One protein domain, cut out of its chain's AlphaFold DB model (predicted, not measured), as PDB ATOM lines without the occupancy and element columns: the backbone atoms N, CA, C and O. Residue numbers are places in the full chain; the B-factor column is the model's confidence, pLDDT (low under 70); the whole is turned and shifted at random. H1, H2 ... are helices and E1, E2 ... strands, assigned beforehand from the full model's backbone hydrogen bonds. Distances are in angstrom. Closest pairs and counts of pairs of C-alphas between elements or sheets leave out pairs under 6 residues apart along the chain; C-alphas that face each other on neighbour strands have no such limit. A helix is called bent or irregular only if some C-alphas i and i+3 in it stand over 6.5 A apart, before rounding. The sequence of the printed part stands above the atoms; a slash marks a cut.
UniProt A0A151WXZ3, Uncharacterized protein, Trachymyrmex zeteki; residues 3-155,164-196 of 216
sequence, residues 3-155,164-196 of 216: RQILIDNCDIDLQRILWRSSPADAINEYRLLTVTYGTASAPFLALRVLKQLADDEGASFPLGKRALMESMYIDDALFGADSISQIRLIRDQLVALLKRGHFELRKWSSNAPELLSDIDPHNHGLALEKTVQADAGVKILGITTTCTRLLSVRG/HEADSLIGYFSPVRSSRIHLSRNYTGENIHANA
ATOM      1  N   ARG A   3     161.269 168.953  76.102       88.31
ATOM      2  CA  ARG A   3     162.024 169.033  74.837       88.31
ATOM      3  C   ARG A   3     163.047 167.907  74.635       88.31
ATOM      4  O   ARG A   3     163.618 167.804  73.555       88.31
ATOM      5  N   GLN A   4     163.306 167.100  75.660       88.00
ATOM      6  CA  GLN A   4     164.154 165.909  75.566       88.00
ATOM      7  C   GLN A   4     163.343 164.677  75.147       88.00
ATOM      8  O   GLN A   4     163.931 163.640  74.879       88.00
ATOM      9  N   ILE A   5     162.015 164.781  75.049       90.00
ATOM     10  CA  ILE A   5     161.119 163.672  74.725       90.00
ATOM     11  C   ILE A   5     160.597 163.879  73.305       90.00
ATOM     12  O   ILE A   5     159.893 164.853  73.043       90.00
ATOM     13  N   LEU A   6     160.952 162.986  72.385       91.88
ATOM     14  CA  LEU A   6     160.446 162.960  71.017       91.88
ATOM     15  C   LEU A   6     159.014 162.436  70.984       91.88
ATOM     16  O   LEU A   6     158.656 161.512  71.713       91.88
ATOM     17  N   ILE A   7     158.228 163.023  70.094       89.25
ATOM     18  CA  ILE A   7     156.895 162.544  69.748       89.25
ATOM     19  C   ILE A   7     157.030 161.420  68.724       89.25
ATOM     20  O   ILE A   7     157.941 161.437  67.892       89.25
ATOM     21  N   ASP A   8     156.132 160.442  68.808       88.06
ATOM     22  CA  ASP A   8     156.044 159.365  67.828       88.06
ATOM     23  C   ASP A   8     155.774 159.952  66.436       88.06
ATOM     24  O   ASP A   8     154.958 160.864  66.288       88.06
ATOM     25  N   ASN A   9     156.440 159.431  65.405       87.06
ATOM     26  CA  ASN A   9     156.334 159.950  64.042       87.06
ATOM     27  C   ASN A   9     154.887 160.022  63.526       87.06
ATOM     28  O   ASN A   9     154.586 160.910  62.728       87.06
ATOM     29  N   CYS A  10     153.990 159.143  63.990       89.25
ATOM     30  CA  CYS A  10     152.580 159.184  63.597       89.25
ATOM     31  C   CYS A  10     151.811 160.391  64.164       89.25
ATOM     32  O   CYS A  10     150.816 160.811  63.578       89.25
ATOM     33  N   ASP A  11     152.291 160.972  65.266       87.44
ATOM     34  CA  ASP A  11     151.640 162.065  65.991       87.44
ATOM     35  C   ASP A  11     152.297 163.434  65.726       87.44
ATOM     36  O   ASP A  11     151.744 164.463  66.116       87.44
ATOM     37  N   ILE A  12     153.461 163.487  65.062       89.94
ATOM     38  CA  ILE A  12     154.204 164.740  64.815       89.94
ATOM     39  C   ILE A  12     153.354 165.760  64.046       89.94
ATOM     40  O   ILE A  12     153.395 166.958  64.336       89.94
ATOM     41  N   ASP A  13     152.555 165.299  63.082       92.00
ATOM     42  CA  ASP A  13     151.704 166.181  62.281       92.00
ATOM     43  C   ASP A  13     150.545 166.797  63.080       92.00
ATOM     44  O   ASP A  13     150.051 167.858  62.700       92.00
ATOM     45  N   LEU A  14     150.183 166.222  64.234       90.62
ATOM     46  CA  LEU A  14     149.205 166.807  65.160       90.62
ATOM     47  C   LEU A  14     149.757 168.037  65.900       90.62
ATOM     48  O   LEU A  14     148.989 168.788  66.495       90.62
ATOM     49  N   GLN A  15     151.077 168.252  65.872       90.81
ATOM     50  CA  GLN A  15     151.753 169.409  66.474       90.81
ATOM     51  C   GLN A  15     152.292 170.386  65.421       90.81
ATOM     52  O   GLN A  15     153.233 171.139  65.689       90.81
ATOM     53  N   ARG A  16     151.737 170.369  64.201       93.94
ATOM     54  CA  ARG A  16     152.136 171.298  63.143       93.94
ATOM     55  C   ARG A  16     151.686 172.719  63.476       93.94
ATOM     56  O   ARG A  16     150.539 172.949  63.848       93.94
ATOM     57  N   ILE A  17     152.589 173.673  63.290       94.44
ATOM     58  CA  ILE A  17     152.306 175.099  63.433       94.44
ATOM     59  C   ILE A  17     152.574 175.826  62.121       94.44
ATOM     60  O   ILE A  17     153.433 175.429  61.332       94.44
ATOM     61  N   LEU A  18     151.843 176.916  61.921       96.31
ATOM     62  CA  LEU A  18     152.063 177.864  60.838       96.31
ATOM     63  C   LEU A  18     152.761 179.094  61.408       96.31
ATOM     64  O   LEU A  18     152.340 179.619  62.439       96.31
ATOM     65  N   TRP A  19     153.817 179.561  60.750       96.69
ATOM     66  CA  TRP A  19     154.551 180.739  61.199       96.69
ATOM     67  C   TRP A  19     155.112 181.548  60.030       96.69
ATOM     68  O   TRP A  19     155.480 181.008  58.989       96.69
ATOM     69  N   ARG A  20     155.176 182.865  60.228       97.25
ATOM     70  CA  ARG A  20     155.825 183.839  59.346       97.25
ATOM     71  C   ARG A  20     156.307 185.028  60.179       97.25
ATOM     72  O   ARG A  20     155.666 185.349  61.181       97.25
ATOM     73  N   SER A  21     157.391 185.681  59.764       95.69
ATOM     74  CA  SER A  21     157.953 186.841  60.477       95.69
ATOM     75  C   SER A  21     157.128 188.108  60.260       95.69
ATOM     76  O   SER A  21     156.906 188.874  61.195       95.69
ATOM     77  N   SER A  22     156.661 188.321  59.027       96.31
ATOM     78  CA  SER A  22     155.881 189.486  58.608       96.31
ATOM     79  C   SER A  22     154.584 189.070  57.900       96.31
ATOM     80  O   SER A  22     154.548 188.021  57.255       96.31
ATOM     81  N   PRO A  23     153.507 189.884  57.938       95.12
ATOM     82  CA  PRO A  23     152.295 189.639  57.155       95.12
ATOM     83  C   PRO A  23     152.511 189.549  55.637       95.12
ATOM     84  O   PRO A  23     151.656 188.986  54.951       95.12
ATOM     85  N   ALA A  24     153.614 190.108  55.131       96.62
ATOM     86  CA  ALA A  24     153.996 190.054  53.721       96.62
ATOM     87  C   ALA A  24     154.707 188.747  53.329       96.62
ATOM     88  O   ALA A  24     154.743 188.410  52.147       96.62
ATOM     89  N   ASP A  25     155.252 188.009  54.301       96.94
ATOM     90  CA  ASP A  25     155.984 186.774  54.035       96.94
ATOM     91  C   ASP A  25     155.025 185.608  53.769       96.94
ATOM     92  O   ASP A  25     153.899 185.548  54.293       96.94
ATOM     93  N   ALA A  26     155.509 184.637  52.993       96.44
ATOM     94  CA  ALA A  26     154.840 183.355  52.839       96.44
ATOM     95  C   ALA A  26     154.729 182.637  54.194       96.44
ATOM     96  O   ALA A  26     155.628 182.700  55.035       96.44
ATOM     97  N   ILE A  27     153.607 181.946  54.408       96.69
ATOM     98  CA  ILE A  27     153.409 181.122  55.601       96.69
ATOM     99  C   ILE A  27     154.282 179.874  55.477       96.69
ATOM    100  O   ILE A  27     154.169 179.134  54.502       96.69
ATOM    101  N   ASN A  28     155.107 179.630  56.491       96.75
ATOM    102  CA  ASN A  28     155.900 178.417  56.619       96.75
ATOM    103  C   ASN A  28     155.231 177.440  57.587       96.75
ATOM    104  O   ASN A  28     154.605 177.837  58.573       96.75
ATOM    105  N   GLU A  29     155.410 176.150  57.321       96.88
ATOM    106  CA  GLU A  29     154.890 175.070  58.153       96.88
ATOM    107  C   GLU A  29     156.024 174.419  58.943       96.88
ATOM    108  O   GLU A  29     157.025 173.984  58.371       96.88
ATOM    109  N   TYR A  30     155.853 174.300  60.257       94.69
ATOM    110  CA  TYR A  30     156.835 173.675  61.138       94.69
ATOM    111  C   TYR A  30     156.208 172.515  61.893       94.69
ATOM    112  O   TYR A  30     155.076 172.593  62.362       94.69
ATOM    113  N   ARG A  31     156.980 171.441  62.050       94.00
ATOM    114  CA  ARG A  31     156.609 170.274  62.848       94.00
ATOM    115  C   ARG A  31     157.387 170.283  64.152       94.00
ATOM    116  O   ARG A  31     158.620 170.274  64.141       94.00
ATOM    117  N   LEU A  32     156.677 170.284  65.274       92.69
ATOM    118  CA  LEU A  32     157.301 170.183  66.586       92.69
ATOM    119  C   LEU A  32     157.579 168.705  66.890       92.69
ATOM    120  O   LEU A  32     156.669 167.900  67.036       92.69
ATOM    121  N   LEU A  33     158.862 168.342  66.945       92.88
ATOM    122  CA  LEU A  33     159.298 166.940  67.055       92.88
ATOM    123  C   LEU A  33     159.290 166.398  68.490       92.88
ATOM    124  O   LEU A  33     159.583 165.228  68.713       92.88
ATOM    125  N   THR A  34     159.055 167.254  69.477       93.06
ATOM    126  CA  THR A  34     159.175 166.920  70.898       93.06
ATOM    127  C   THR A  34     157.898 167.253  71.628       93.06
ATOM    128  O   THR A  34     157.137 168.093  71.158       93.06
ATOM    129  N   VAL A  35     157.696 166.665  72.807       91.06
ATOM    130  CA  VAL A  35     156.594 167.051  73.687       91.06
ATOM    131  C   VAL A  35     156.641 168.568  73.896       91.06
ATOM    132  O   VAL A  35     157.640 169.121  74.364       91.06
ATOM    133  N   THR A  36     155.564 169.239  73.491       88.25
ATOM    134  CA  THR A  36     155.463 170.700  73.479       88.25
ATOM    135  C   THR A  36     154.638 171.175  74.670       88.25
ATOM    136  O   THR A  36     153.556 170.650  74.946       88.25
ATOM    137  N   TYR A  37     155.149 172.186  75.376       82.75
ATOM    138  CA  TYR A  37     154.445 172.838  76.480       82.75
ATOM    139  C   TYR A  37     153.122 173.459  76.008       82.75
ATOM    140  O   TYR A  37     152.982 173.869  74.861       82.75
ATOM    141  N   GLY A  38     152.138 173.533  76.904       84.75
ATOM    142  CA  GLY A  38     150.816 174.093  76.596       84.75
ATOM    143  C   GLY A  38     149.842 173.110  75.942       84.75
ATOM    144  O   GLY A  38     148.653 173.404  75.869       84.75
ATOM    145  N   THR A  39     150.294 171.919  75.535       86.81
ATOM    146  CA  THR A  39     149.381 170.825  75.178       86.81
ATOM    147  C   THR A  39     148.849 170.147  76.443       86.81
ATOM    148  O   THR A  39     149.595 169.929  77.399       86.81
ATOM    149  N   ALA A  40     147.563 169.782  76.456       87.38
ATOM    150  CA  ALA A  40     146.932 169.144  77.618       87.38
ATOM    151  C   ALA A  40     147.586 167.797  77.992       87.38
ATOM    152  O   ALA A  40     147.608 167.417  79.159       87.38
ATOM    153  N   SER A  41     148.149 167.086  77.010       88.31
ATOM    154  CA  SER A  41     148.801 165.789  77.203       88.31
ATOM    155  C   SER A  41     150.262 165.880  77.650       88.31
ATOM    156  O   SER A  41     150.796 164.877  78.125       88.31
ATOM    157  N   ALA A  42     150.929 167.034  77.519       89.12
ATOM    158  CA  ALA A  42     152.367 167.138  77.775       89.12
ATOM    159  C   ALA A  42     152.787 166.668  79.179       89.12
ATOM    160  O   ALA A  42     153.711 165.850  79.249       89.12
ATOM    161  N   PRO A  43     152.132 167.095  80.281       88.06
ATOM    162  CA  PRO A  43     152.502 166.647  81.625       88.06
ATOM    163  C   PRO A  43     152.384 165.131  81.785       88.06
ATOM    164  O   PRO A  43     153.291 164.490  82.311       88.06
ATOM    165  N   PHE A  44     151.302 164.542  81.265       88.38
ATOM    166  CA  PHE A  44     151.081 163.099  81.316       88.38
ATOM    167  C   PHE A  44     152.171 162.332  80.561       88.38
ATOM    168  O   PHE A  44     152.752 161.394  81.107       88.38
ATOM    169  N   LEU A  45     152.487 162.749  79.329       89.69
ATOM    170  CA  LEU A  45     153.526 162.111  78.519       89.69
ATOM    171  C   LEU A  45     154.889 162.178  79.211       89.69
ATOM    172  O   LEU A  45     155.602 161.178  79.257       89.69
ATOM    173  N   ALA A  46     155.237 163.325  79.795       89.44
ATOM    174  CA  ALA A  46     156.511 163.481  80.480       89.44
ATOM    175  C   ALA A  46     156.613 162.631  81.752       89.44
ATOM    176  O   ALA A  46     157.596 161.914  81.928       89.44
ATOM    177  N   LEU A  47     155.575 162.629  82.594       88.75
ATOM    178  CA  LEU A  47     155.539 161.780  83.788       88.75
ATOM    179  C   LEU A  47     155.560 160.288  83.428       88.75
ATOM    180  O   LEU A  47     156.227 159.504  84.101       88.75
ATOM    181  N   ARG A  48     154.894 159.878  82.338       90.12
ATOM    182  CA  ARG A  48     154.906 158.479  81.884       90.12
ATOM    183  C   ARG A  48     156.293 158.025  81.423       90.12
ATOM    184  O   ARG A  48     156.634 156.865  81.655       90.12
ATOM    185  N   VAL A  49     157.080 158.922  80.823       90.81
ATOM    186  CA  VAL A  49     158.489 158.681  80.460       90.81
ATOM    187  C   VAL A  49     159.352 158.513  81.705       90.81
ATOM    188  O   VAL A  49     160.102 157.547  81.784       90.81
ATOM    189  N   LEU A  50     159.217 159.402  82.695       91.25
ATOM    190  CA  LEU A  50     159.958 159.285  83.956       91.25
ATOM    191  C   LEU A  50     159.610 157.993  84.704       91.25
ATOM    192  O   LEU A  50     160.501 157.321  85.217       91.25
ATOM    193  N   LYS A  51     158.330 157.605  84.711       91.50
ATOM    194  CA  LYS A  51     157.891 156.329  85.285       91.50
ATOM    195  C   LYS A  51     158.513 155.135  84.561       91.50
ATOM    196  O   LYS A  51     159.016 154.234  85.218       91.50
ATOM    197  N   GLN A  52     158.524 155.148  83.226       90.69
ATOM    198  CA  GLN A  52     159.155 154.077  82.453       90.69
ATOM    199  C   GLN A  52     160.655 153.979  82.756       90.69
ATOM    200  O   GLN A  52     161.149 152.895  83.035       90.69
ATOM    201  N   LEU A  53     161.355 155.117  82.811       91.69
ATOM    202  CA  LEU A  53     162.763 155.175  83.204       91.69
ATOM    203  C   LEU A  53     162.999 154.565  84.596       91.69
ATOM    204  O   LEU A  53     163.966 153.837  84.808       91.69
ATOM    205  N   ALA A  54     162.113 154.849  85.551       92.25
ATOM    206  CA  ALA A  54     162.178 154.293  86.897       92.25
ATOM    207  C   ALA A  54     161.986 152.766  86.917       92.25
ATOM    208  O   ALA A  54     162.550 152.077  87.772       92.25
ATOM    209  N   ASP A  55     161.172 152.229  86.015       91.38
ATOM    210  CA  ASP A  55     160.937 150.793  85.890       91.38
ATOM    211  C   ASP A  55     162.092 150.081  85.186       91.38
ATOM    212  O   ASP A  55     162.533 149.043  85.678       91.38
ATOM    213  N   ASP A  56     162.649 150.684  84.136       89.56
ATOM    214  CA  ASP A  56     163.724 150.091  83.338       89.56
ATOM    215  C   ASP A  56     165.093 150.168  84.041       89.56
ATOM    216  O   ASP A  56     165.845 149.197  84.065       89.56
ATOM    217  N   GLU A  57     165.424 151.313  84.649       92.81
ATOM    218  CA  GLU A  57     166.777 151.614  85.152       92.81
ATOM    219  C   GLU A  57     166.829 151.809  86.679       92.81
ATOM    220  O   GLU A  57     167.902 151.889  87.281       92.81
ATOM    221  N   GLY A  58     165.676 151.886  87.348       93.50
ATOM    222  CA  GLY A  58     165.600 152.259  88.763       93.50
ATOM    223  C   GLY A  58     166.019 151.172  89.757       93.50
ATOM    224  O   GLY A  58     166.168 151.476  90.940       93.50
ATOM    225  N   ALA A  59     166.231 149.926  89.319       95.94
ATOM    226  CA  ALA A  59     166.604 148.819  90.206       95.94
ATOM    227  C   ALA A  59     167.923 149.076  90.961       95.94
ATOM    228  O   ALA A  59     168.042 148.728  92.135       95.94
ATOM    229  N   SER A  60     168.892 149.740  90.320       95.44
ATOM    230  CA  SER A  60     170.182 150.097  90.929       95.44
ATOM    231  C   SER A  60     170.132 151.353  91.809       95.44
ATOM    232  O   SER A  60     171.105 151.651  92.498       95.44
ATOM    233  N   PHE A  61     169.015 152.086  91.812       96.94
ATOM    234  CA  PHE A  61     168.877 153.388  92.473       96.94
ATOM    235  C   PHE A  61     167.597 153.442  93.321       96.94
ATOM    236  O   PHE A  61     166.719 154.252  93.041       96.94
ATOM    237  N   PRO A  62     167.427 152.597  94.352       96.69
ATOM    238  CA  PRO A  62     166.146 152.450  95.049       96.69
ATOM    239  C   PRO A  62     165.635 153.738  95.719       96.69
ATOM    240  O   PRO A  62     164.424 153.961  95.765       96.69
ATOM    241  N   LEU A  63     166.522 154.602  96.225       96.44
ATOM    242  CA  LEU A  63     166.134 155.900  96.795       96.44
ATOM    243  C   LEU A  63     165.805 156.910  95.694       96.44
ATOM    244  O   LEU A  63     164.807 157.619  95.797       96.44
ATOM    245  N   GLY A  64     166.609 156.929  94.627       94.94
ATOM    246  CA  GLY A  64     166.374 157.768  93.452       94.94
ATOM    247  C   GLY A  64     165.067 157.416  92.742       94.94
ATOM    248  O   GLY A  64     164.285 158.304  92.432       94.94
ATOM    249  N   LYS A  65     164.778 156.119  92.566       96.00
ATOM    250  CA  LYS A  65     163.516 155.593  92.029       96.00
ATOM    251  C   LYS A  65     162.335 156.059  92.869       96.00
ATOM    252  O   LYS A  65     161.357 156.543  92.314       96.00
ATOM    253  N   ARG A  66     162.424 155.938  94.197       95.06
ATOM    254  CA  ARG A  66     161.357 156.398  95.093       95.06
ATOM    255  C   ARG A  66     161.116 157.899  94.950       95.06
ATOM    256  O   ARG A  66     159.984 158.299  94.719       95.06
ATOM    257  N   ALA A  67     162.174 158.709  95.003       93.12
ATOM    258  CA  ALA A  67     162.067 160.155  94.817       93.12
ATOM    259  C   ALA A  67     161.481 160.513  93.440       93.12
ATOM    260  O   ALA A  67     160.593 161.353  93.342       93.12
ATOM    261  N   LEU A  68     161.895 159.826  92.374       92.94
ATOM    262  CA  LEU A  68     161.357 160.043  91.031       92.94
ATOM    263  C   LEU A  68     159.853 159.721  90.931       92.94
ATOM    264  O   LEU A  68     159.145 160.331  90.137       92.94
ATOM    265  N   MET A  69     159.364 158.770  91.728       92.25
ATOM    266  CA  MET A  69     157.967 158.328  91.709       92.25
ATOM    267  C   MET A  69     157.059 159.115  92.661       92.25
ATOM    268  O   MET A  69     155.875 159.271  92.374       92.25
ATOM    269  N   GLU A  70     157.591 159.586  93.788       90.00
ATOM    270  CA  GLU A  70     156.803 160.152  94.895       90.00
ATOM    271  C   GLU A  70     157.060 161.647  95.122       90.00
ATOM    272  O   GLU A  70     156.255 162.323  95.755       90.00
ATOM    273  N   SER A  71     158.180 162.171  94.623       87.06
ATOM    274  CA  SER A  71     158.697 163.506  94.954       87.06
ATOM    275  C   SER A  71     158.801 164.430  93.737       87.06
ATOM    276  O   SER A  71     159.476 165.456  93.789       87.06
ATOM    277  N   MET A  72     158.133 164.074  92.637       83.88
ATOM    278  CA  MET A  72     158.073 164.878  91.419       83.88
ATOM    279  C   MET A  72     156.754 165.645  91.342       83.88
ATOM    280  O   MET A  72     155.678 165.046  91.326       83.88
ATOM    281  N   TYR A  73     156.833 166.966  91.208       80.38
ATOM    282  CA  TYR A  73     155.717 167.804  90.791       80.38
ATOM    283  C   TYR A  73     155.987 168.321  89.379       80.38
ATOM    284  O   TYR A  73     156.669 169.321  89.191       80.38
ATOM    285  N   ILE A  74     155.451 167.617  88.380       77.56
ATOM    286  CA  ILE A  74     155.646 167.920  86.955       77.56
ATOM    287  C   ILE A  74     157.144 167.955  86.584       77.56
ATOM    288  O   ILE A  74     157.713 166.903  86.299       77.56
ATOM    289  N   ASP A  75     157.772 169.132  86.553       81.12
ATOM    290  CA  ASP A  75     159.176 169.360  86.206       81.12
ATOM    291  C   ASP A  75     160.083 169.691  87.405       81.12
ATOM    292  O   ASP A  75     161.297 169.856  87.223       81.12
ATOM    293  N   ASP A  76     159.516 169.694  88.612       83.25
ATOM    294  CA  ASP A  76     160.209 169.973  89.865       83.25
ATOM    295  C   ASP A  76     160.396 168.688  90.680       83.25
ATOM    296  O   ASP A  76     159.447 167.939  90.914       83.25
ATOM    297  N   ALA A  77     161.616 168.445  91.152       87.31
ATOM    298  CA  ALA A  77     161.917 167.419  92.144       87.31
ATOM    299  C   ALA A  77     161.999 168.077  93.526       87.31
ATOM    300  O   ALA A  77     162.877 168.911  93.745       87.31
ATOM    301  N   LEU A  78     161.117 167.701  94.454       88.38
ATOM    302  CA  LEU A  78     161.066 168.212  95.827       88.38
ATOM    303  C   LEU A  78     161.098 167.048  96.815       88.38
ATOM    304  O   LEU A  78     160.103 166.344  96.982       88.38
ATOM    305  N   PHE A  79     162.217 166.874  97.514       87.44
ATOM    306  CA  PHE A  79     162.388 165.806  98.498       87.44
ATOM    307  C   PHE A  79     163.122 166.300  99.749       87.44
ATOM    308  O   PHE A  79     163.816 167.315  99.736       87.44
ATOM    309  N   GLY A  80     162.964 165.563 100.845       89.12
ATOM    310  CA  GLY A  80     163.601 165.842 102.129       89.12
ATOM    311  C   GLY A  80     163.828 164.557 102.919       89.12
ATOM    312  O   GLY A  80     163.323 163.494 102.544       89.12
ATOM    313  N   ALA A  81     164.613 164.647 103.987       89.12
ATOM    314  CA  ALA A  81     164.872 163.543 104.908       89.12
ATOM    315  C   ALA A  81     165.318 164.081 106.277       89.12
ATOM    316  O   ALA A  81     165.565 165.273 106.432       89.12
ATOM    317  N   ASP A  82     165.482 163.183 107.249       87.31
ATOM    318  CA  ASP A  82     165.833 163.541 108.631       87.31
ATOM    319  C   ASP A  82     167.323 163.908 108.805       87.31
ATOM    320  O   ASP A  82     167.772 164.216 109.906       87.31
ATOM    321  N   SER A  83     168.128 163.818 107.738       89.56
ATOM    322  CA  SER A  83     169.545 164.187 107.769       89.56
ATOM    323  C   SER A  83     170.074 164.630 106.403       89.56
ATOM    324  O   SER A  83     169.746 164.045 105.366       89.56
ATOM    325  N   ILE A  84     170.995 165.596 106.420       89.69
ATOM    326  CA  ILE A  84     171.722 166.103 105.241       89.69
ATOM    327  C   ILE A  84     172.360 164.964 104.430       89.69
ATOM    328  O   ILE A  84     172.297 164.951 103.199       89.69
ATOM    329  N   SER A  85     172.959 163.975 105.101       93.31
ATOM    330  CA  SER A  85     173.607 162.834 104.442       93.31
ATOM    331  C   SER A  85     172.613 161.959 103.674       93.31
ATOM    332  O   SER A  85     172.913 161.532 102.559       93.31
ATOM    333  N   GLN A  86     171.412 161.734 104.219       93.50
ATOM    334  CA  GLN A  86     170.350 161.014 103.515       93.50
ATOM    335  C   GLN A  86     169.837 161.797 102.305       93.50
ATOM    336  O   GLN A  86     169.631 161.199 101.251       93.50
ATOM    337  N   ILE A  87     169.675 163.119 102.417       92.44
ATOM    338  CA  ILE A  87     169.229 163.957 101.294       92.44
ATOM    339  C   ILE A  87     170.249 163.926 100.158       92.44
ATOM    340  O   ILE A  87     169.861 163.733  99.007       92.44
ATOM    341  N   ARG A  88     171.548 164.039 100.466       94.81
ATOM    342  CA  ARG A  88     172.617 163.891  99.465       94.81
ATOM    343  C   ARG A  88     172.565 162.527  98.788       94.81
ATOM    344  O   ARG A  88     172.613 162.454  97.567       94.81
ATOM    345  N   LEU A  89     172.367 161.454  99.552       96.19
ATOM    346  CA  LEU A  89     172.257 160.111  98.984       96.19
ATOM    347  C   LEU A  89     171.041 159.965  98.050       96.19
ATOM    348  O   LEU A  89     171.159 159.367  96.979       96.19
ATOM    349  N   ILE A  90     169.880 160.514  98.431       95.56
ATOM    350  CA  ILE A  90     168.678 160.540  97.579       95.56
ATOM    351  C   ILE A  90     168.957 161.337  96.302       95.56
ATOM    352  O   ILE A  90     168.701 160.833  95.208       95.56
ATOM    353  N   ARG A  91     169.520 162.545  96.438       95.12
ATOM    354  CA  ARG A  91     169.904 163.422  95.325       95.12
ATOM    355  C   ARG A  91     170.822 162.696  94.350       95.12
ATOM    356  O   ARG A  91     170.538 162.681  93.158       95.12
ATOM    357  N   ASP A  92     171.888 162.081  94.843       96.19
ATOM    358  CA  ASP A  92     172.908 161.459  94.001       96.19
ATOM    359  C   ASP A  92     172.343 160.248  93.249       96.19
ATOM    360  O   ASP A  92     172.580 160.098  92.049       96.19
ATOM    361  N   GLN A  93     171.521 159.423  93.911       97.75
ATOM    362  CA  GLN A  93     170.814 158.326  93.242       97.75
ATOM    363  C   GLN A  93     169.795 158.828  92.214       97.75
ATOM    364  O   GLN A  93     169.689 158.250  91.134       97.75
ATOM    365  N   LEU A  94     169.050 159.894  92.524       95.50
ATOM    366  CA  LEU A  94     168.083 160.493  91.606       95.50
ATOM    367  C   LEU A  94     168.781 161.066  90.368       95.50
ATOM    368  O   LEU A  94     168.368 160.781  89.246       95.50
ATOM    369  N   VAL A  95     169.861 161.827  90.554       94.62
ATOM    370  CA  VAL A  95     170.670 162.382  89.461       94.62
ATOM    371  C   VAL A  95     171.262 161.261  88.611       94.62
ATOM    372  O   VAL A  95     171.202 161.337  87.383       94.62
ATOM    373  N   ALA A  96     171.789 160.202  89.232       95.75
ATOM    374  CA  ALA A  96     172.320 159.051  88.514       95.75
ATOM    375  C   ALA A  96     171.241 158.339  87.682       95.75
ATOM    376  O   ALA A  96     171.485 158.051  86.511       95.75
ATOM    377  N   LEU A  97     170.047 158.120  88.246       94.81
ATOM    378  CA  LEU A  97     168.909 157.524  87.541       94.81
ATOM    379  C   LEU A  97     168.443 158.400  86.371       94.81
ATOM    380  O   LEU A  97     168.326 157.923  85.246       94.81
ATOM    381  N   LEU A  98     168.231 159.694  86.602       92.62
ATOM    382  CA  LEU A  98     167.809 160.639  85.565       92.62
ATOM    383  C   LEU A  98     168.818 160.725  84.417       92.62
ATOM    384  O   LEU A  98     168.422 160.780  83.252       92.62
ATOM    385  N   LYS A  99     170.114 160.628  84.730       92.50
ATOM    386  CA  LYS A  99     171.188 160.586  83.735       92.50
ATOM    387  C   LYS A  99     171.091 159.370  82.809       92.50
ATOM    388  O   LYS A  99     171.480 159.492  81.650       92.50
ATOM    389  N   ARG A 100     170.533 158.234  83.260       91.25
ATOM    390  CA  ARG A 100     170.248 157.064  82.396       91.25
ATOM    391  C   ARG A 100     169.227 157.397  81.309       91.25
ATOM    392  O   ARG A 100     169.343 156.913  80.193       91.25
ATOM    393  N   GLY A 101     168.279 158.280  81.616       88.44
ATOM    394  CA  GLY A 101     167.322 158.833  80.660       88.44
ATOM    395  C   GLY A 101     167.780 160.135  80.004       88.44
ATOM    396  O   GLY A 101     166.957 160.827  79.426       88.44
ATOM    397  N   HIS A 102     169.055 160.526  80.114       88.62
ATOM    398  CA  HIS A 102     169.570 161.806  79.605       88.62
ATOM    399  C   HIS A 102     168.858 163.060  80.147       88.62
ATOM    400  O   HIS A 102     168.975 164.150  79.578       88.62
ATOM    401  N   PHE A 103     168.157 162.925  81.270       89.69
ATOM    402  CA  PHE A 103     167.628 164.049  82.017       89.69
ATOM    403  C   PHE A 103     168.697 164.588  82.970       89.69
ATOM    404  O   PHE A 103     169.534 163.857  83.496       89.69
ATOM    405  N   GLU A 104     168.642 165.887  83.228       90.25
ATOM    406  CA  GLU A 104     169.570 166.574  84.122       90.25
ATOM    407  C   GLU A 104     168.772 167.537  85.000       90.25
ATOM    408  O   GLU A 104     167.876 168.212  84.494       90.25
ATOM    409  N   LEU A 105     169.096 167.608  86.292       89.62
ATOM    410  CA  LEU A 105     168.520 168.566  87.238       89.62
ATOM    411  C   LEU A 105     169.495 169.724  87.495       89.62
ATOM    412  O   LEU A 105     170.706 169.525  87.566       89.62
ATOM    413  N   ARG A 106     168.963 170.937  87.643       87.69
ATOM    414  CA  ARG A 106     169.668 172.210  87.853       87.69
ATOM    415  C   ARG A 106     168.856 173.126  88.764       87.69
ATOM    416  O   ARG A 106     167.769 172.761  89.198       87.69
ATOM    417  N   LYS A 107     169.354 174.344  88.990       87.56
ATOM    418  CA  LYS A 107     168.708 175.383  89.811       87.56
ATOM    419  C   LYS A 107     168.380 174.888  91.228       87.56
ATOM    420  O   LYS A 107     167.313 175.174  91.761       87.56
ATOM    421  N   TRP A 108     169.298 174.132  91.817       89.31
ATOM    422  CA  TRP A 108     169.155 173.528  93.129       89.31
ATOM    423  C   TRP A 108     168.945 174.577  94.223       89.31
ATOM    424  O   TRP A 108     169.665 175.572  94.273       89.31
ATOM    425  N   SER A 109     167.967 174.351  95.096       87.19
ATOM    426  CA  SER A 109     167.623 175.245  96.206       87.19
ATOM    427  C   SER A 109     167.315 174.437  97.464       87.19
ATOM    428  O   SER A 109     166.765 173.341  97.369       87.19
ATOM    429  N   SER A 110     167.671 174.958  98.638       86.62
ATOM    430  CA  SER A 110     167.518 174.267  99.924       86.62
ATOM    431  C   SER A 110     167.368 175.255 101.086       86.62
ATOM    432  O   SER A 110     167.827 176.392 100.991       86.62
ATOM    433  N   ASN A 111     166.756 174.807 102.187       82.56
ATOM    434  CA  ASN A 111     166.789 175.489 103.487       82.56
ATOM    435  C   ASN A 111     168.070 175.225 104.296       82.56
ATOM    436  O   ASN A 111     168.312 175.951 105.255       82.56
ATOM    437  N   ALA A 112     168.889 174.247 103.901       82.81
ATOM    438  CA  ALA A 112     170.177 173.948 104.517       82.81
ATOM    439  C   ALA A 112     171.312 174.255 103.515       82.81
ATOM    440  O   ALA A 112     171.491 173.514 102.541       82.81
ATOM    441  N   PRO A 113     172.086 175.345 103.698       84.81
ATOM    442  CA  PRO A 113     173.162 175.741 102.781       84.81
ATOM    443  C   PRO A 113     174.203 174.642 102.531       84.81
ATOM    444  O   PRO A 113     174.800 174.563 101.454       84.81
ATOM    445  N   GLU A 114     174.396 173.747 103.500       88.75
ATOM    446  CA  GLU A 114     175.279 172.591 103.407       88.75
ATOM    447  C   GLU A 114     174.903 171.683 102.230       88.75
ATOM    448  O   GLU A 114     175.790 171.104 101.599       88.75
ATOM    449  N   LEU A 115     173.619 171.578 101.872       87.00
ATOM    450  CA  LEU A 115     173.150 170.763 100.745       87.00
ATOM    451  C   LEU A 115     173.522 171.330  99.368       87.00
ATOM    452  O   LEU A 115     173.459 170.595  98.383       87.00
ATOM    453  N   LEU A 116     173.915 172.605  99.297       89.25
ATOM    454  CA  LEU A 116     174.342 173.274  98.063       89.25
ATOM    455  C   LEU A 116     175.869 173.364  97.929       89.25
ATOM    456  O   LEU A 116     176.369 173.647  96.842       89.25
ATOM    457  N   SER A 117     176.609 173.118  99.015       90.50
ATOM    458  CA  SER A 117     178.073 173.285  99.069       90.50
ATOM    459  C   SER A 117     178.856 172.413  98.080       90.50
ATOM    460  O   SER A 117     179.957 172.778  97.680       90.50
ATOM    461  N   ASP A 118     178.295 171.272  97.679       90.38
ATOM    462  CA  ASP A 118     178.883 170.311  96.743       90.38
ATOM    463  C   ASP A 118     178.256 170.368  95.337       90.38
ATOM    464  O   ASP A 118     178.515 169.504  94.499       90.38
ATOM    465  N   ILE A 119     177.447 171.395  95.060       88.62
ATOM    466  CA  ILE A 119     176.818 171.649  93.760       88.62
ATOM    467  C   ILE A 119     177.478 172.875  93.126       88.62
ATOM    468  O   ILE A 119     177.681 173.886  93.796       88.62
ATOM    469  N   ASP A 120     177.774 172.809  91.824       89.38
ATOM    470  CA  ASP A 120     178.301 173.954  91.066       89.38
ATOM    471  C   ASP A 120     177.405 175.197  91.264       89.38
ATOM    472  O   ASP A 120     176.195 175.095  91.024       89.38
ATOM    473  N   PRO A 121     177.961 176.363  91.651       86.88
ATOM    474  CA  PRO A 121     177.209 177.608  91.808       86.88
ATOM    475  C   PRO A 121     176.337 177.995  90.603       86.88
ATOM    476  O   PRO A 121     175.259 178.557  90.785       86.88
ATOM    477  N   HIS A 122     176.724 177.648  89.370       85.31
ATOM    478  CA  HIS A 122     175.906 177.896  88.169       85.31
ATOM    479  C   HIS A 122     174.604 177.088  88.150       85.31
ATOM    480  O   HIS A 122     173.655 177.427  87.440       85.31
ATOM    481  N   ASN A 123     174.567 175.996  88.909       84.62
ATOM    482  CA  ASN A 123     173.402 175.150  89.080       84.62
ATOM    483  C   ASN A 123     172.628 175.478  90.352       84.62
ATOM    484  O   ASN A 123     171.675 174.757  90.636       84.62
ATOM    485  N   HIS A 124     172.979 176.524  91.102       83.44
ATOM    486  CA  HIS A 124     172.157 176.997  92.212       83.44
ATOM    487  C   HIS A 124     170.912 177.720  91.677       83.44
ATOM    488  O   HIS A 124     170.912 178.319  90.599       83.44
ATOM    489  N   GLY A 125     169.796 177.608  92.391       73.75
ATOM    490  CA  GLY A 125     168.566 178.319  92.061       73.75
ATOM    491  C   GLY A 125     168.723 179.821  92.292       73.75
ATOM    492  O   GLY A 125     169.461 180.251  93.170       73.75
ATOM    493  N   LEU A 126     167.962 180.639  91.554       59.50
ATOM    494  CA  LEU A 126     167.946 182.110  91.683       59.50
ATOM    495  C   LEU A 126     167.465 182.617  93.064       59.50
ATOM    496  O   LEU A 126     167.358 183.819  93.279       59.50
ATOM    497  N   ALA A 127     167.172 181.724  94.012       47.78
ATOM    498  CA  ALA A 127     166.728 182.049  95.362       47.78
ATOM    499  C   ALA A 127     167.887 182.410  96.320       47.78
ATOM    500  O   ALA A 127     167.756 182.220  97.524       47.78
ATOM    501  N   LEU A 128     169.011 182.924  95.806       42.97
ATOM    502  CA  LEU A 128     170.221 183.213  96.590       42.97
ATOM    503  C   LEU A 128     170.472 184.698  96.904       42.97
ATOM    504  O   LEU A 128     171.485 185.015  97.513       42.97
ATOM    505  N   GLU A 129     169.533 185.605  96.623       33.91
ATOM    506  CA  GLU A 129     169.613 186.996  97.115       33.91
ATOM    507  C   GLU A 129     168.380 187.432  97.913       33.91
ATOM    508  O   GLU A 129     167.839 188.525  97.749       33.91
ATOM    509  N   LYS A 130     167.932 186.594  98.845       33.16
ATOM    510  CA  LYS A 130     167.224 187.119 100.013       33.16
ATOM    511  C   LYS A 130     167.862 186.557 101.262       33.16
ATOM    512  O   LYS A 130     167.668 185.393 101.594       33.16
ATOM    513  N   THR A 131     168.604 187.417 101.957       29.17
ATOM    514  CA  THR A 131     168.905 187.259 103.377       29.17
ATOM    515  C   THR A 131     167.633 186.774 104.057       29.17
ATOM    516  O   THR A 131     166.617 187.473 104.027       29.17
ATOM    517  N   VAL A 132     167.671 185.558 104.601       35.78
ATOM    518  CA  VAL A 132     166.571 184.984 105.372       35.78
ATOM    519  C   VAL A 132     166.440 185.824 106.640       35.78
ATOM    520  O   VAL A 132     167.026 185.536 107.676       35.78
ATOM    521  N   GLN A 133     165.712 186.936 106.550       32.25
ATOM    522  CA  GLN A 133     165.022 187.465 107.714       32.25
ATOM    523  C   GLN A 133     163.971 186.420 108.080       32.25
ATOM    524  O   GLN A 133     163.370 185.831 107.181       32.25
ATOM    525  N   ALA A 134     163.772 186.179 109.375       41.38
ATOM    526  CA  ALA A 134     162.979 185.085 109.951       41.38
ATOM    527  C   ALA A 134     161.491 185.011 109.514       41.38
ATOM    528  O   ALA A 134     160.734 184.207 110.045       41.38
ATOM    529  N   ASP A 135     161.081 185.824 108.540       41.47
ATOM    530  CA  ASP A 135     159.732 185.943 107.985       41.47
ATOM    531  C   ASP A 135     159.710 185.942 106.431       41.47
ATOM    532  O   ASP A 135     158.690 186.178 105.785       41.47
ATOM    533  N   ALA A 136     160.849 185.685 105.775       41.28
ATOM    534  CA  ALA A 136     160.956 185.697 104.317       41.28
ATOM    535  C   ALA A 136     160.638 184.314 103.719       41.28
ATOM    536  O   ALA A 136     161.529 183.543 103.370       41.28
ATOM    537  N   GLY A 137     159.349 183.997 103.582       44.72
ATOM    538  CA  GLY A 137     158.898 182.814 102.843       44.72
ATOM    539  C   GLY A 137     159.319 182.858 101.367       44.72
ATOM    540  O   GLY A 137     159.148 183.873 100.683       44.72
ATOM    541  N   VAL A 138     159.842 181.744 100.853       44.28
ATOM    542  CA  VAL A 138     160.103 181.568  99.419       44.28
ATOM    543  C   VAL A 138     158.812 181.065  98.778       44.28
ATOM    544  O   VAL A 138     158.255 180.044  99.187       44.28
ATOM    545  N   LYS A 139     158.305 181.794  97.777       36.34
ATOM    546  CA  LYS A 139     157.142 181.354  96.999       36.34
ATOM    547  C   LYS A 139     157.576 180.288  96.007       36.34
ATOM    548  O   LYS A 139     158.333 180.578  95.084       36.34
ATOM    549  N   ILE A 140     157.050 179.084  96.182       45.34
ATOM    550  CA  ILE A 140     157.279 177.938  95.304       45.34
ATOM    551  C   ILE A 140     155.899 177.463  94.853       45.34
ATOM    552  O   ILE A 140     155.018 177.252  95.682       45.34
ATOM    553  N   LEU A 141     155.667 177.379  93.539       43.34
ATOM    554  CA  LEU A 141     154.402 176.893  92.957       43.34
ATOM    555  C   LEU A 141     153.129 177.638  93.429       43.34
ATOM    556  O   LEU A 141     152.049 177.061  93.508       43.34
ATOM    557  N   GLY A 142     153.237 178.930  93.768       33.72
ATOM    558  CA  GLY A 142     152.110 179.720  94.291       33.72
ATOM    559  C   GLY A 142     151.755 179.432  95.756       33.72
ATOM    560  O   GLY A 142     150.858 180.070  96.302       33.72
ATOM    561  N   ILE A 143     152.496 178.539  96.410       34.56
ATOM    562  CA  ILE A 143     152.420 178.273  97.842       34.56
ATOM    563  C   ILE A 143     153.511 179.112  98.515       34.56
ATOM    564  O   ILE A 143     154.690 179.047  98.160       34.56
ATOM    565  N   THR A 144     153.120 179.947  99.481       35.81
ATOM    566  CA  THR A 144     154.080 180.569 100.400       35.81
ATOM    567  C   THR A 144     154.516 179.491 101.378       35.81
ATOM    568  O   THR A 144     153.920 179.308 102.436       35.81
ATOM    569  N   THR A 145     155.537 178.734 101.007       36.38
ATOM    570  CA  THR A 145     156.270 177.912 101.958       36.38
ATOM    571  C   THR A 145     157.179 178.839 102.751       36.38
ATOM    572  O   THR A 145     158.261 179.217 102.303       36.38
ATOM    573  N   THR A 146     156.769 179.193 103.968       32.38
ATOM    574  CA  THR A 146     157.768 179.294 105.034       32.38
ATOM    575  C   THR A 146     158.438 177.924 105.055       32.38
ATOM    576  O   THR A 146     157.733 176.912 105.117       32.38
ATOM    577  N   CYS A 147     159.754 177.866 104.864       41.59
ATOM    578  CA  CYS A 147     160.502 176.628 104.617       41.59
ATOM    579  C   CYS A 147     160.646 175.752 105.886       41.59
ATOM    580  O   CYS A 147     161.713 175.240 106.192       41.59
ATOM    581  N   THR A 148     159.545 175.615 106.631       33.09
ATOM    582  CA  THR A 148     159.444 175.067 107.987       33.09
ATOM    583  C   THR A 148     158.424 173.921 108.070       33.09
ATOM    584  O   THR A 148     158.284 173.297 109.116       33.09
ATOM    585  N   ARG A 149     157.667 173.598 107.007       33.47
ATOM    586  CA  ARG A 149     156.675 172.499 107.060       33.47
ATOM    587  C   ARG A 149     156.552 171.708 105.760       33.47
ATOM    588  O   ARG A 149     155.507 171.726 105.115       33.47
ATOM    589  N   LEU A 150     157.560 170.900 105.447       33.84
ATOM    590  CA  LEU A 150     157.276 169.583 104.871       33.84
ATOM    591  C   LEU A 150     156.786 168.702 106.028       33.84
ATOM    592  O   LEU A 150     157.559 168.004 106.677       33.84
ATOM    593  N   LEU A 151     155.493 168.800 106.351       27.89
ATOM    594  CA  LEU A 151     154.858 167.837 107.244       27.89
ATOM    595  C   LEU A 151     154.908 166.478 106.544       27.89
ATOM    596  O   LEU A 151     154.107 166.194 105.655       27.89
ATOM    597  N   SER A 152     155.854 165.639 106.957       31.22
ATOM    598  CA  SER A 152     155.747 164.196 106.798       31.22
ATOM    599  C   SER A 152     154.470 163.765 107.519       31.22
ATOM    600  O   SER A 152     154.458 163.574 108.734       31.22
ATOM    601  N   VAL A 153     153.349 163.671 106.797       28.36
ATOM    602  CA  VAL A 153     152.123 163.069 107.329       28.36
ATOM    603  C   VAL A 153     152.337 161.559 107.334       28.36
ATOM    604  O   VAL A 153     151.830 160.823 106.491       28.36
ATOM    605  N   ARG A 154     153.123 161.072 108.297       30.92
ATOM    606  CA  ARG A 154     153.033 159.681 108.738       30.92
ATOM    607  C   ARG A 154     151.898 159.603 109.746       30.92
ATOM    608  O   ARG A 154     152.068 159.926 110.917       30.92
ATOM    609  N   GLY A 155     150.728 159.170 109.282       28.33
ATOM    610  CA  GLY A 155     149.633 158.745 110.150       28.33
ATOM    611  C   GLY A 155     150.021 157.482 110.919       28.33
ATOM    612  O   GLY A 155     149.697 156.376 110.499       28.33
ATOM    613  N   HIS A 164     160.309 168.421 114.482       42.75
ATOM    614  CA  HIS A 164     161.598 168.424 113.800       42.75
ATOM    615  C   HIS A 164     161.413 169.131 112.454       42.75
ATOM    616  O   HIS A 164     160.621 168.683 111.624       42.75
ATOM    617  N   GLU A 165     162.089 170.267 112.258       53.12
ATOM    618  CA  GLU A 165     162.278 170.829 110.917       53.12
ATOM    619  C   GLU A 165     163.069 169.805 110.102       53.12
ATOM    620  O   GLU A 165     164.182 169.441 110.472       53.12
ATOM    621  N   ALA A 166     162.461 169.288 109.038       61.53
ATOM    622  CA  ALA A 166     163.144 168.406 108.106       61.53
ATOM    623  C   ALA A 166     163.868 169.251 107.052       61.53
ATOM    624  O   ALA A 166     163.283 170.167 106.460       61.53
ATOM    625  N   ASP A 167     165.127 168.915 106.793       78.69
ATOM    626  CA  ASP A 167     165.896 169.499 105.702       78.69
ATOM    627  C   ASP A 167     165.264 169.115 104.352       78.69
ATOM    628  O   ASP A 167     164.713 168.020 104.173       78.69
ATOM    629  N   SER A 168     165.337 170.016 103.373       78.50
ATOM    630  CA  SER A 168     164.720 169.830 102.057       78.50
ATOM    631  C   SER A 168     165.625 170.292 100.923       78.50
ATOM    632  O   SER A 168     166.427 171.213 101.074       78.50
ATOM    633  N   LEU A 169     165.495 169.648  99.765       77.81
ATOM    634  CA  LEU A 169     166.229 169.982  98.555       77.81
ATOM    635  C   LEU A 169     165.288 169.966  97.350       77.81
ATOM    636  O   LEU A 169     164.475 169.055  97.179       77.81
ATOM    637  N   ILE A 170     165.429 170.986  96.510       82.25
ATOM    638  CA  ILE A 170     164.640 171.186  95.297       82.25
ATOM    639  C   ILE A 170     165.575 171.234  94.104       82.25
ATOM    640  O   ILE A 170     166.579 171.940  94.158       82.25
ATOM    641  N   GLY A 171     165.232 170.532  93.026       73.38
ATOM    642  CA  GLY A 171     165.933 170.591  91.744       73.38
ATOM    643  C   GLY A 171     164.959 170.665  90.567       73.38
ATOM    644  O   GLY A 171     163.859 170.130  90.628       73.38
ATOM    645  N   TYR A 172     165.385 171.304  89.479       78.00
ATOM    646  CA  TYR A 172     164.571 171.580  88.290       78.00
ATOM    647  C   TYR A 172     165.157 170.913  87.055       78.00
ATOM    648  O   TYR A 172     166.369 170.970  86.849       78.00
ATOM    649  N   PHE A 173     164.342 170.368  86.152       73.62
ATOM    650  CA  PHE A 173     164.907 169.804  84.924       73.62
ATOM    651  C   PHE A 173     165.543 170.847  83.998       73.62
ATOM    652  O   PHE A 173     164.924 171.808  83.540       73.62
ATOM    653  N   SER A 174     166.769 170.551  83.589       68.06
ATOM    654  CA  SER A 174     167.497 171.217  82.526       68.06
ATOM    655  C   SER A 174     166.770 171.099  81.173       68.06
ATOM    656  O   SER A 174     166.202 170.048  80.845       68.06
ATOM    657  N   PRO A 175     166.795 172.152  80.335       56.34
ATOM    658  CA  PRO A 175     166.327 172.090  78.953       56.34
ATOM    659  C   PRO A 175     167.394 171.586  77.957       56.34
ATOM    660  O   PRO A 175     167.170 171.687  76.751       56.34
ATOM    661  N   VAL A 176     168.554 171.093  78.418       55.16
ATOM    662  CA  VAL A 176     169.706 170.743  77.559       55.16
ATOM    663  C   VAL A 176     169.356 169.760  76.441       55.16
ATOM    664  O   VAL A 176     168.599 168.813  76.634       55.16
ATOM    665  N   ARG A 177     169.946 170.001  75.260       53.66
ATOM    666  CA  ARG A 177     169.659 169.329  73.979       53.66
ATOM    667  C   ARG A 177     170.517 168.090  73.674       53.66
ATOM    668  O   ARG A 177     170.410 167.572  72.569       53.66
ATOM    669  N   SER A 178     171.375 167.645  74.593       50.50
ATOM    670  CA  SER A 178     172.480 166.729  74.256       50.50
ATOM    671  C   SER A 178     172.026 165.335  73.792       50.50
ATOM    672  O   SER A 178     172.719 164.692  73.010       50.50
ATOM    673  N   SER A 179     170.857 164.853  74.232       59.62
ATOM    674  CA  SER A 179     170.288 163.564  73.801       59.62
ATOM    675  C   SER A 179     168.763 163.574  73.961       59.62
ATOM    676  O   SER A 179     168.241 164.312  74.800       59.62
ATOM    677  N   ARG A 180     168.037 162.805  73.137       70.62
ATOM    678  CA  ARG A 180     166.565 162.759  73.151       70.62
ATOM    679  C   ARG A 180     166.050 161.332  73.333       70.62
ATOM    680  O   ARG A 180     166.618 160.403  72.779       70.62
ATOM    681  N   ILE A 181     164.953 161.193  74.067       73.19
ATOM    682  CA  ILE A 181     164.251 159.938  74.357       73.19
ATOM    683  C   ILE A 181     163.092 159.789  73.382       73.19
ATOM    684  O   ILE A 181     162.370 160.756  73.149       73.19
ATOM    685  N   HIS A 182     162.879 158.594  72.838       68.19
ATOM    686  CA  HIS A 182     161.781 158.350  71.907       68.19
ATOM    687  C   HIS A 182     160.555 157.760  72.607       68.19
ATOM    688  O   HIS A 182     160.661 156.771  73.335       68.19
ATOM    689  N   LEU A 183     159.385 158.351  72.359       61.94
ATOM    690  CA  LEU A 183     158.101 157.728  72.656       61.94
ATOM    691  C   LEU A 183     157.723 156.814  71.496       61.94
ATOM    692  O   LEU A 183     157.467 157.305  70.404       61.94
ATOM    693  N   SER A 184     157.671 155.504  71.733       59.09
ATOM    694  CA  SER A 184     157.137 154.551  70.757       59.09
ATOM    695  C   SER A 184     155.775 154.037  71.208       59.09
ATOM    696  O   SER A 184     155.627 153.580  72.349       59.09
ATOM    697  N   ARG A 185     154.783 154.055  70.312       56.84
ATOM    698  CA  ARG A 185     153.509 153.362  70.545       56.84
ATOM    699  C   ARG A 185     153.667 151.854  70.345       56.84
ATOM    700  O   ARG A 185     153.488 151.348  69.243       56.84
ATOM    701  N   ASN A 186     153.900 151.118  71.428       51.12
ATOM    702  CA  ASN A 186     153.583 149.692  71.456       51.12
ATOM    703  C   ASN A 186     152.185 149.523  72.057       51.12
ATOM    704  O   ASN A 186     152.006 149.589  73.269       51.12
ATOM    705  N   TYR A 187     151.183 149.326  71.195       39.94
ATOM    706  CA  TYR A 187     149.816 148.999  71.603       39.94
ATOM    707  C   TYR A 187     149.736 147.565  72.144       39.94
ATOM    708  O   TYR A 187     149.204 146.664  71.504       39.94
ATOM    709  N   THR A 188     150.239 147.350  73.352       39.22
ATOM    710  CA  THR A 188     149.842 146.219  74.193       39.22
ATOM    711  C   THR A 188     149.160 146.813  75.413       39.22
ATOM    712  O   THR A 188     149.841 147.132  76.377       39.22
ATOM    713  N   GLY A 189     147.848 147.067  75.296       35.81
ATOM    714  CA  GLY A 189     146.933 147.487  76.371       35.81
ATOM    715  C   GLY A 189     147.522 148.434  77.426       35.81
ATOM    716  O   GLY A 189     148.178 147.987  78.356       35.81
ATOM    717  N   GLU A 190     147.227 149.732  77.316       39.28
ATOM    718  CA  GLU A 190     147.461 150.769  78.349       39.28
ATOM    719  C   GLU A 190     148.876 151.372  78.490       39.28
ATOM    720  O   GLU A 190     149.034 152.333  79.245       39.28
ATOM    721  N   ASN A 191     149.901 150.922  77.750       46.72
ATOM    722  CA  ASN A 191     151.279 151.380  77.995       46.72
ATOM    723  C   ASN A 191     151.931 152.175  76.853       46.72
ATOM    724  O   ASN A 191     152.079 151.703  75.731       46.72
ATOM    725  N   ILE A 192     152.396 153.388  77.176       52.81
ATOM    726  CA  ILE A 192     153.366 154.137  76.368       52.81
ATOM    727  C   ILE A 192     154.761 153.676  76.798       52.81
ATOM    728  O   ILE A 192     155.137 153.876  77.955       52.81
ATOM    729  N   HIS A 193     155.521 153.083  75.878       54.69
ATOM    730  CA  HIS A 193     156.912 152.707  76.120       54.69
ATOM    731  C   HIS A 193     157.835 153.840  75.666       54.69
ATOM    732  O   HIS A 193     157.862 154.215  74.491       54.69
ATOM    733  N   ALA A 194     158.586 154.393  76.614       54.84
ATOM    734  CA  ALA A 194     159.676 155.313  76.341       54.84
ATOM    735  C   ALA A 194     160.964 154.500  76.236       54.84
ATOM    736  O   ALA A 194     161.409 153.933  77.226       54.84
ATOM    737  N   ASN A 195     161.548 154.428  75.045       52.19
ATOM    738  CA  ASN A 195     162.826 153.757  74.856       52.19
ATOM    739  C   ASN A 195     163.937 154.809  74.895       52.19
ATOM    740  O   ASN A 195     163.984 155.713  74.053       52.19
ATOM    741  N   ALA A 196     164.850 154.680  75.857       43.94
ATOM    742  CA  ALA A 196     166.121 155.399  75.859       43.94
ATOM    743  C   ALA A 196     167.055 154.759  74.815       43.94
ATOM    744  O   ALA A 196     168.004 154.058  75.149       43.94
TER     745      ALA A 196
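Overview. This is residues 3 to 155 and 164 to 196 of the 216 residues of an uncharacterized protein of Trachymyrmex zeteki (UniProt A0A151WXZ3). A two-layer body, with the three-stranded sheet of E3, E7 and E4 as one layer and helices H3 and H4 over one face of it, runs through the long helix H2 to a small hairpin of E8 and E9 packed on H2. At the far end the hairpin of E1 and E2 makes an arm whose tip, residues 21 to 26, sticks out, while the short hairpin of E5 and E6 lies off the side of the sheet away from H4. The 186 printed residues hold five named helices and nine named strands, in the order H1 E1 E2 H2 H3 E3 H4 E4 H5 E5 E6 E7 E8 E9; the class is mixed, and the largest sheet, in the order E3, E7, E4, is antiparallel. The whole is only just loose, close to compact, with a radius of gyration of the C-alphas of 19.4 A and spans of 59 by 45 by 32 A.

Along the chain. H1, residues 12 to 15, begins at C-alpha 12 (154.204, 164.740, 64.815) and leads straight into E1, residues 16 to 19. E2 is residues 28 to 31. H2, residues 42 to 60, is the longest helix at 27.9 A; it is irregular, with C-alphas 56 and 59 7.6 A apart, and has a kink of 38 degrees near residue 54. H3 is residues 62 to 70, 12.1 A, and E3 residues 76 to 81, 17.0 A. H4, residues 84 to 100, runs 24.6 A from C-alpha 84 (171.722, 166.103, 105.241). E4 is residues 105 to 110, 13.9 A; H5 is residues 113 to 116, E5 residues 138 to 140 and E6 residues 143 to 145. E7, residues 167 to 173, is the longest strand at 20.8 A. E8 is residues 181 to 184, and E9, residues 193 to 195, ends at C-alpha 195 (162.826, 153.757, 74.856).

Arrangement. E7 is the inner strand of the sheet. It is antiparallel to E3 at 159 degrees, with N 77 and O 171 at 2.9 A, and to E4 at 156 degrees, with N 106 and O 172 at 2.7 A. E3, H4 and E4 make a split strand-helix-strand unit, two strands running the same way with E7 between them, and its crossover is right-handed. H4 is on the sheet at a height of 8.7 A and runs along the strands, at 24 degrees to E3 on the local plane. H4 is the hub, touching three helices. It touches H3 about perpendicular at 82 degrees, closest at the C-alphas of Gly 64 and Leu 94, 3.7 A. With its residues 97 to 100 alone it touches H2, about perpendicular at 74 degrees, closest at the C-alphas of Gly 58 and Leu 97, 6.3 A. With residues 84 to 88 alone it touches H5, closest at the C-alphas of Ile 84 and Leu 115, 6.6 A; H5 only grazes the sheet. H2 and H3 form a helical hairpin, a shallow tilt of 17 degrees, opposite ways. The closest C-alphas of H2 and E9 are those of Val 49 and Ala 194, 5.5 A. E8 and E9 form a hairpin, with N 195 and O 182 at 3.0 A; E5 and E6 form another, with N 143 and O 140 at 2.9 A, and are apart from E3, for instance. E1 and E2 form a hairpin too, with N 17 and O 30 at 2.9 A, and H1 touches no helix. In H3 and H4 every O i to N i+4 pair is within hydrogen-bond range, in H2 13 of 15; H1 and H5 are too short for such a pair.

Size, cuts and confidence. The C-alphas of Ala 24 and Gly 155 are the farthest apart, 64.7 A. Residues 156 to 163 are not printed, and C-alphas 155 and 164 are 15.8 A apart across this cut, which falls in the link from E6 to E7. Of the links printed whole, that from H5 to E5 is long, residues 117 to 137. Mean pLDDT of the printed part is 76.4; it is under 70 at residues 126 to 155, 164 to 166, 174 to 179 and 182 to 196.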